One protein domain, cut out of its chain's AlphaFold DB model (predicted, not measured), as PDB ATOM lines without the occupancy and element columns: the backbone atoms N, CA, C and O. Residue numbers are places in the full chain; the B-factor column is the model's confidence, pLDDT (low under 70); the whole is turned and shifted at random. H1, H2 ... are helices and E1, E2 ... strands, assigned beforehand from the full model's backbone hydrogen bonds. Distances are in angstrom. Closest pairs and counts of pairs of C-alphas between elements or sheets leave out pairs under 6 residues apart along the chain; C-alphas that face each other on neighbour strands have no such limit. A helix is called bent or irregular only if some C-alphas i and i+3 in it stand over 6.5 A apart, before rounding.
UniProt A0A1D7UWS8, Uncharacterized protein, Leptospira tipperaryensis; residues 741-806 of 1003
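Overview. This is residues 741 to 806 of the 1003 residues of an uncharacterized protein of Leptospira tipperaryensis (UniProt A0A1D7UWS8). A hairpin of two antiparallel strands, E2 and E3, makes a narrow ribbon along one side of a flat domain, and the short helix H1 lies over one face of it, nearer to E3 than to E2. The small strand E1 has its first residue close to the first residue of H1, and residues 795 to 806 lead from the helix back to E2, where residues 805 to 806 pair with residues 767 to 768. The printed part has 66 residues, with three named strands and one named helix in the order E1, E2, E3, H1; the class is mixed, helices and strands, with under half of the residues in named elements. It is only just compact, close to loose, with a radius of gyration of the C-alphas of 12.9 A, and spans 37 by 33 by 17 A.

Along the chain. The first element is E1, residues 749 to 752, which begins with C-alpha 749 at (132.846, 186.720, 196.322). E2 is residues 762 to 768, 19.7 A from first to last C-alpha, with C-alpha 762 at (125.515, 180.902, 208.987). E3 is residues 774 to 779, 16.3 A long. H1 is residues 785 to 794, 11.0 A long, and ends with C-alpha 794 at (128.245, 197.758, 205.455). H1 is neither bent nor irregular, but only just: C-alphas 791 and 794 are 6.5 A apart.

Arrangement. E1 pairs with no named strand, but its residues 750 to 751 pair antiparallel with residues 782 to 783. E1 is apart from E2 and from E3. The closest C-alphas of E1 and H1 are those of Leu 749 and Leu 785, 4.9 A apart. E2 and E3 are a hairpin, antiparallel with 152 degrees between their directions; the C-alphas of Gly 763 and Ile 778 face each other at 4.1 A. Within hydrogen-bond range are N 764 and O 777 at 2.8 A, and N 775 and O 766 at 3.1 A. The closest C-alphas of E3 and H1 are those of Ala 777 and Ile 793, 7.2 A apart, while E2 and H1 are apart. In H1, 4 of 6 pairs of O i and N i+4 are within hydrogen-bond range. The pairing of residues 767 to 768 of E2 with residues 805 to 806 is antiparallel.

Size, cuts and confidence. The two C-alphas farthest apart, those of Ala 756 and Asn 802, are 37.4 A apart. The printed part has no cut. The links E2 to E3 and E3 to H1 are tight, and E1 to E2 is short. The mean pLDDT of the printed part is 73.4, and 20 residues are under 70: 741 to 747, 756 to 758, 769 to 773, 785 to 787 and 791 to 792.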
ATOM      1  N   THR A 741     136.632 190.113 184.899       48.59
ATOM      2  CA  THR A 741     137.547 191.274 184.867       48.59
ATOM      3  C   THR A 741     137.141 192.384 185.849       48.59
ATOM      4  O   THR A 741     137.187 193.568 185.512       48.59
ATOM      5  N   ASP A 742     136.646 192.025 187.031       53.09
ATOM      6  CA  ASP A 742     136.066 192.993 187.956       53.09
ATOM      7  C   ASP A 742     137.146 193.709 188.777       53.09
ATOM      8  O   ASP A 742     138.127 193.119 189.226       53.09
ATOM      9  N   SER A 743     136.962 195.022 188.950       59.16
ATOM     10  CA  SER A 743     137.938 195.911 189.588       59.16
ATOM     11  C   SER A 743     138.275 195.488 191.022       59.16
ATOM     12  O   SER A 743     137.399 195.037 191.760       59.16
ATOM     13  N   PHE A 744     139.497 195.798 191.461       62.94
ATOM     14  CA  PHE A 744     139.976 195.719 192.849       62.94
ATOM     15  C   PHE A 744     138.956 196.187 193.910       62.94
ATOM     16  O   PHE A 744     138.842 195.617 194.993       62.94
ATOM     17  N   SER A 745     138.162 197.210 193.585       61.59
ATOM     18  CA  SER A 745     137.154 197.798 194.474       61.59
ATOM     19  C   SER A 745     135.832 197.017 194.580       61.59
ATOM     20  O   SER A 745     134.962 197.406 195.363       61.59
ATOM     21  N   ASN A 746     135.653 195.950 193.794       68.00
ATOM     22  CA  ASN A 746     134.427 195.157 193.685       68.00
ATOM     23  C   ASN A 746     134.727 193.670 193.376       68.00
ATOM     24  O   ASN A 746     134.476 193.216 192.258       68.00
ATOM     25  N   PRO A 747     135.263 192.893 194.331       69.62
ATOM     26  CA  PRO A 747     135.565 191.490 194.077       69.62
ATOM     27  C   PRO A 747     134.294 190.632 194.034       69.62
ATOM     28  O   PRO A 747     133.392 190.766 194.867       69.62
ATOM     29  N   ASN A 748     134.249 189.684 193.097       75.56
ATOM     30  CA  ASN A 748     133.185 188.691 193.036       75.56
ATOM     31  C   ASN A 748     133.427 187.593 194.086       75.56
ATOM     32  O   ASN A 748     134.238 186.691 193.884       75.56
ATOM     33  N   LEU A 749     132.755 187.695 195.234       78.50
ATOM     34  CA  LEU A 749     132.846 186.720 196.322       78.50
ATOM     35  C   LEU A 749     131.620 185.805 196.351       78.50
ATOM     36  O   LEU A 749     130.488 186.285 196.263       78.50
ATOM     37  N   SER A 750     131.844 184.510 196.544       83.00
ATOM     38  CA  SER A 750     130.818 183.532 196.885       83.00
ATOM     39  C   SER A 750     130.895 183.154 198.365       83.00
ATOM     40  O   SER A 750     131.974 182.963 198.932       83.00
ATOM     41  N   TRP A 751     129.725 183.064 198.998       86.56
ATOM     42  CA  TRP A 751     129.556 182.553 200.354       86.56
ATOM     43  C   TRP A 751     128.989 181.140 200.296       86.56
ATOM     44  O   TRP A 751     127.808 180.962 200.003       86.56
ATOM     45  N   ASN A 752     129.846 180.145 200.530       86.94
ATOM     46  CA  ASN A 752     129.518 178.737 200.344       86.94
ATOM     47  C   ASN A 752     129.206 178.104 201.705       86.94
ATOM     48  O   ASN A 752     130.017 178.174 202.634       86.94
ATOM     49  N   LEU A 753     128.027 177.489 201.817       84.31
ATOM     50  CA  LEU A 753     127.568 176.815 203.028       84.31
ATOM     51  C   LEU A 753     127.520 175.294 202.821       84.31
ATOM     52  O   LEU A 753     127.226 174.824 201.719       84.31
ATOM     53  N   PRO A 754     127.770 174.492 203.871       77.62
ATOM     54  CA  PRO A 754     127.653 173.045 203.785       77.62
ATOM     55  C   PRO A 754     126.184 172.619 203.835       77.62
ATOM     56  O   PRO A 754     125.643 172.275 204.890       77.62
ATOM     57  N   ARG A 755     125.534 172.607 202.667       70.81
ATOM     58  CA  ARG A 755     124.136 172.168 202.523       70.81
ATOM     59  C   ARG A 755     123.910 170.748 203.049       70.81
ATOM     60  O   ARG A 755     122.901 170.505 203.704       70.81
ATOM     61  N   ALA A 756     124.874 169.852 202.837       64.50
ATOM     62  CA  ALA A 756     124.840 168.470 203.321       64.50
ATOM     63  C   ALA A 756     124.770 168.354 204.859       64.50
ATOM     64  O   ALA A 756     124.255 167.371 205.382       64.50
ATOM     65  N   ALA A 757     125.224 169.374 205.601       65.00
ATOM     66  CA  ALA A 757     125.113 169.436 207.061       65.00
ATOM     67  C   ALA A 757     123.801 170.095 207.541       65.00
ATOM     68  O   ALA A 757     123.656 170.402 208.723       65.00
ATOM     69  N   GLY A 758     122.855 170.376 206.634       68.44
ATOM     70  CA  GLY A 758     121.605 171.078 206.939       68.44
ATOM     71  C   GLY A 758     121.775 172.574 207.230       68.44
ATOM     72  O   GLY A 758     120.826 173.231 207.662       68.44
ATOM     73  N   ILE A 759     122.967 173.137 206.996       75.19
ATOM     74  CA  ILE A 759     123.264 174.548 207.258       75.19
ATOM     75  C   ILE A 759     122.799 175.387 206.061       75.19
ATOM     76  O   ILE A 759     123.474 175.471 205.041       75.19
ATOM     77  N   ILE A 760     121.638 176.028 206.205       76.50
ATOM     78  CA  ILE A 760     121.046 176.925 205.189       76.50
ATOM     79  C   ILE A 760     121.378 178.409 205.408       76.50
ATOM     80  O   ILE A 760     121.186 179.239 204.521       76.50
ATOM     81  N   SER A 761     121.882 178.753 206.592       79.94
ATOM     82  CA  SER A 761     122.382 180.085 206.932       79.94
ATOM     83  C   SER A 761     123.450 179.966 208.011       79.94
ATOM     84  O   SER A 761     123.323 179.122 208.896       79.94
ATOM     85  N   SER A 762     124.476 180.811 207.956       81.31
ATOM     86  CA  SER A 762     125.515 180.902 208.987       81.31
ATOM     87  C   SER A 762     125.868 182.367 209.249       81.31
ATOM     88  O   SER A 762     125.492 183.261 208.485       81.31
ATOM     89  N   GLY A 763     126.535 182.622 210.369       82.69
ATOM     90  CA  GLY A 763     127.010 183.954 210.715       82.69
ATOM     91  C   GLY A 763     128.265 184.328 209.931       82.69
ATOM     92  O   GLY A 763     129.144 183.500 209.713       82.69
ATOM     93  N   ILE A 764     128.352 185.588 209.537       84.62
ATOM     94  CA  ILE A 764     129.565 186.238 209.059       84.62
ATOM     95  C   ILE A 764     129.942 187.262 210.115       84.62
ATOM     96  O   ILE A 764     129.130 188.131 210.436       84.62
ATOM     97  N   GLN A 765     131.159 187.178 210.629       84.75
ATOM     98  CA  GLN A 765     131.749 188.215 211.454       84.75
ATOM     99  C   GLN A 765     132.537 189.176 210.560       84.75
ATOM    100  O   GLN A 765     133.373 188.758 209.758       84.75
ATOM    101  N   VAL A 766     132.258 190.471 210.688       82.62
ATOM    102  CA  VAL A 766     133.003 191.534 210.018       82.62
ATOM    103  C   VAL A 766     133.855 192.242 211.050       82.62
ATOM    104  O   VAL A 766     133.335 192.835 211.997       82.62
ATOM    105  N   LEU A 767     135.166 192.197 210.843       78.00
ATOM    106  CA  LEU A 767     136.126 192.930 211.654       78.00
ATOM    107  C   LEU A 767     136.709 194.065 210.830       78.00
ATOM    108  O   LEU A 767     137.010 193.909 209.646       78.00
ATOM    109  N   THR A 768     136.892 195.212 211.464       73.75
ATOM    110  CA  THR A 768     137.746 196.267 210.916       73.75
ATOM    111  C   THR A 768     138.953 196.406 211.818       73.75
ATOM    112  O   THR A 768     138.900 196.043 212.989       73.75
ATOM    113  N   PHE A 769     140.043 196.951 211.290       65.12
ATOM    114  CA  PHE A 769     141.236 197.181 212.096       65.12
ATOM    115  C   PHE A 769     141.013 198.155 213.275       65.12
ATOM    116  O   PHE A 769     141.814 198.191 214.205       65.12
ATOM    117  N   GLN A 770     139.937 198.952 213.278       62.38
ATOM    118  CA  GLN A 770     139.640 199.783 214.441       62.38
ATOM    119  C   GLN A 770     139.389 198.869 215.659       62.38
ATOM    120  O   GLN A 770     138.469 198.051 215.588       62.38
ATOM    121  N   PRO A 771     140.144 199.004 216.773       48.66
ATOM    122  CA  PRO A 771     140.148 198.061 217.907       48.66
ATOM    123  C   PRO A 771     138.791 197.787 218.580       48.66
ATOM    124  O   PRO A 771     138.707 196.974 219.495       48.66
ATOM    125  N   SER A 772     137.735 198.489 218.175       56.78
ATOM    126  CA  SER A 772     136.418 198.499 218.801       56.78
ATOM    127  C   SER A 772     135.273 198.039 217.893       56.78
ATOM    128  O   SER A 772     134.133 198.067 218.348       56.78
ATOM    129  N   PHE A 773     135.520 197.649 216.634       65.94
ATOM    130  CA  PHE A 773     134.441 197.278 215.710       65.94
ATOM    131  C   PHE A 773     134.505 195.802 215.292       65.94
ATOM    132  O   PHE A 773     135.349 195.389 214.492       65.94
ATOM    133  N   SER A 774     133.555 195.030 215.820       75.81
ATOM    134  CA  SER A 774     133.264 193.646 215.454       75.81
ATOM    135  C   SER A 774     131.754 193.461 215.432       75.81
ATOM    136  O   SER A 774     131.128 193.498 216.487       75.81
ATOM    137  N   GLU A 775     131.184 193.202 214.262       76.38
ATOM    138  CA  GLU A 775     129.749 192.951 214.105       76.38
ATOM    139  C   GLU A 775     129.509 191.614 213.407       76.38
ATOM    140  O   GLU A 775     130.347 191.143 212.635       76.38
ATOM    141  N   SER A 776     128.369 190.980 213.683       81.12
ATOM    142  CA  SER A 776     128.018 189.687 213.088       81.12
ATOM    143  C   SER A 776     126.640 189.719 212.440       81.12
ATOM    144  O   SER A 776     125.690 190.261 213.001       81.12
ATOM    145  N   ALA A 777     126.522 189.128 211.254       79.94
ATOM    146  CA  ALA A 777     125.269 189.018 210.516       79.94
ATOM    147  C   ALA A 777     125.031 187.567 210.120       79.94
ATOM    148  O   ALA A 777     125.919 186.918 209.579       79.94
ATOM    149  N   ILE A 778     123.819 187.063 210.342       81.69
ATOM    150  CA  ILE A 778     123.409 185.758 209.817       81.69
ATOM    151  C   ILE A 778     122.946 185.947 208.376       81.69
ATOM    152  O   ILE A 778     122.093 186.791 208.098       81.69
ATOM    153  N   THR A 779     123.481 185.141 207.464       81.25
ATOM    154  CA  THR A 779     123.058 185.138 206.064       81.25
ATOM    155  C   THR A 779     123.061 183.738 205.465       81.25
ATOM    156  O   THR A 779     123.824 182.859 205.875       81.25
ATOM    157  N   GLY A 780     122.191 183.544 204.474       81.31
ATOM    158  CA  GLY A 780     122.264 182.418 203.549       81.31
ATOM    159  C   GLY A 780     123.335 182.633 202.483       81.31
ATOM    160  O   GLY A 780     123.966 183.692 202.428       81.31
ATOM    161  N   GLU A 781     123.523 181.616 201.649       83.19
ATOM    162  CA  GLU A 781     124.414 181.628 200.486       83.19
ATOM    163  C   GLU A 781     124.149 182.822 199.559       83.19
ATOM    164  O   GLU A 781     123.002 183.189 199.297       83.19
ATOM    165  N   PHE A 782     125.217 183.406 199.024       81.06
ATOM    166  CA  PHE A 782     125.124 184.439 197.998       81.06
ATOM    167  C   PHE A 782     126.303 184.352 197.032       81.06
ATOM    168  O   PHE A 782     127.395 183.898 197.383       81.06
ATOM    169  N   LEU A 783     126.061 184.824 195.812       75.12
ATOM    170  CA  LEU A 783     127.063 185.029 194.776       75.12
ATOM    171  C   LEU A 783     127.135 186.533 194.489       75.12
ATOM    172  O   LEU A 783     126.095 187.163 194.304       75.12
ATOM    173  N   SER A 784     128.349 187.077 194.421       71.69
ATOM    174  CA  SER A 784     128.670 188.507 194.349       71.69
ATOM    175  C   SER A 784     128.563 189.247 195.684       71.69
ATOM    176  O   SER A 784     127.507 189.374 196.304       71.69
ATOM    177  N   LEU A 785     129.709 189.796 196.092       66.12
ATOM    178  CA  LEU A 785     129.900 190.521 197.338       66.12
ATOM    179  C   LEU A 785     129.070 191.799 197.395       66.12
ATOM    180  O   LEU A 785     128.501 192.128 198.438       66.12
ATOM    181  N   TRP A 786     129.075 192.580 196.306       64.31
ATOM    182  CA  TRP A 786     128.867 194.012 196.480       64.31
ATOM    183  C   TRP A 786     127.419 194.409 196.652       64.31
ATOM    184  O   TRP A 786     127.114 195.245 197.490       64.31
ATOM    185  N   SER A 787     126.512 193.804 195.896       64.62
ATOM    186  CA  SER A 787     125.081 194.075 196.031       64.62
ATOM    187  C   SER A 787     124.552 193.604 197.390       64.62
ATOM    188  O   SER A 787     123.722 194.281 198.002       64.62
ATOM    189  N   PHE A 788     125.065 192.479 197.893       71.81
ATOM    190  CA  PHE A 788     124.623 191.899 199.152       71.81
ATOM    191  C   PHE A 788     125.276 192.572 200.371       71.81
ATOM    192  O   PHE A 788     124.572 193.196 201.167       71.81
ATOM    193  N   LEU A 789     126.611 192.526 200.505       74.12
ATOM    194  CA  LEU A 789     127.302 193.060 201.686       74.12
ATOM    195  C   LEU A 789     127.159 194.573 201.826       74.12
ATOM    196  O   LEU A 789     126.989 195.055 202.942       74.12
ATOM    197  N   LYS A 790     127.206 195.336 200.726       71.06
ATOM    198  CA  LYS A 790     127.102 196.802 200.793       71.06
ATOM    199  C   LYS A 790     125.792 197.220 201.441       71.06
ATOM    200  O   LYS A 790     125.808 197.937 202.429       71.06
ATOM    201  N   THR A 791     124.682 196.716 200.915       66.75
ATOM    202  CA  THR A 791     123.338 197.162 201.288       66.75
ATOM    203  C   THR A 791     122.859 196.544 202.602       66.75
ATOM    204  O   THR A 791     122.116 197.174 203.348       66.75
ATOM    205  N   LYS A 792     123.246 195.293 202.895       69.94
ATOM    206  CA  LYS A 792     122.750 194.558 204.074       69.94
ATOM    207  C   LYS A 792     123.655 194.651 205.297       69.94
ATOM    208  O   LYS A 792     123.144 194.508 206.406       69.94
ATOM    209  N   ILE A 793     124.956 194.863 205.103       73.31
ATOM    210  CA  ILE A 793     125.964 194.728 206.163       73.31
ATOM    211  C   ILE A 793     126.765 196.029 206.335       73.31
ATOM    212  O   ILE A 793     126.829 196.565 207.432       73.31
ATOM    213  N   PHE A 794     127.356 196.598 205.281       76.38
ATOM    214  CA  PHE A 794     128.245 197.758 205.455       76.38
ATOM    215  C   PHE A 794     127.501 199.087 205.609       76.38
ATOM    216  O   PHE A 794     127.868 199.882 206.472       76.38
ATOM    217  N   GLU A 795     126.466 199.342 204.801       75.75
ATOM    218  CA  GLU A 795     125.640 200.555 204.910       75.75
ATOM    219  C   GLU A 795     124.801 200.551 206.191       75.75
ATOM    220  O   GLU A 795     124.639 201.593 206.818       75.75
ATOM    221  N   SER A 796     124.315 199.384 206.623       73.88
ATOM    222  CA  SER A 796     123.544 199.244 207.865       73.88
ATOM    223  C   SER A 796     124.392 199.463 209.121       73.88
ATOM    224  O   SER A 796     123.871 199.966 210.115       73.88
ATOM    225  N   TRP A 797     125.685 199.130 209.082       74.62
ATOM    226  CA  TRP A 797     126.603 199.265 210.219       74.62
ATOM    227  C   TRP A 797     127.534 200.484 210.146       74.62
ATOM    228  O   TRP A 797     128.432 200.611 210.975       74.62
ATOM    229  N   ASN A 798     127.337 201.392 209.181       72.50
ATOM    230  CA  ASN A 798     128.179 202.581 208.979       72.50
ATOM    231  C   ASN A 798     129.690 202.274 208.872       72.50
ATOM    232  O   ASN A 798     130.530 203.068 209.302       72.50
ATOM    233  N   ILE A 799     130.062 201.140 208.270       70.31
ATOM    234  CA  ILE A 799     131.476 200.772 208.108       70.31
ATOM    235  C   ILE A 799     132.134 201.683 207.052       70.31
ATOM    236  O   ILE A 799     131.658 201.731 205.910       70.31
ATOM    237  N   PRO A 800     133.253 202.372 207.365       70.50
ATOM    238  CA  PRO A 800     133.957 203.213 206.401       70.50
ATOM    239  C   PRO A 800     134.462 202.407 205.198       70.50
ATOM    240  O   PRO A 800     135.204 201.438 205.347       70.50
ATOM    241  N   LYS A 801     134.124 202.844 203.978       73.69
ATOM    242  CA  LYS A 801     134.571 202.193 202.726       73.69
ATOM    243  C   LYS A 801     136.090 202.235 202.533       73.69
ATOM    244  O   LYS A 801     136.654 201.349 201.897       73.69
ATOM    245  N   ASN A 802     136.735 203.238 203.126       75.50
ATOM    246  CA  ASN A 802     138.173 203.463 203.026       75.50
ATOM    247  C   ASN A 802     139.004 202.538 203.931       75.50
ATOM    248  O   ASN A 802     140.223 202.589 203.855       75.50
ATOM    249  N   ALA A 803     138.376 201.718 204.782       79.19
ATOM    250  CA  ALA A 803     139.076 200.860 205.733       79.19
ATOM    251  C   ALA A 803     139.220 199.411 205.248       79.19
ATOM    252  O   ALA A 803     138.332 198.854 204.590       79.19
ATOM    253  N   LEU A 804     140.324 198.793 205.662       83.88
ATOM    254  CA  LEU A 804     140.579 197.364 205.593       83.88
ATOM    255  C   LEU A 804     139.544 196.605 206.434       83.88
ATOM    256  O   LEU A 804     139.332 196.909 207.614       83.88
ATOM    257  N   ARG A 805     138.893 195.618 205.816       83.38
ATOM    258  CA  ARG A 805     137.841 194.798 206.429       83.38
ATOM    259  C   ARG A 805     138.186 193.320 206.305       83.38
ATOM    260  O   ARG A 805     138.660 192.883 205.261       83.38
ATOM    261  N   TYR A 806     137.866 192.559 207.341       82.81
ATOM    262  CA  TYR A 806     137.961 191.105 207.366       82.81
ATOM    263  C   TYR A 806     136.566 190.514 207.402       82.81
ATOM    264  O   TYR A 806     135.746 190.904 208.234       82.81
TER     265      TYR A 806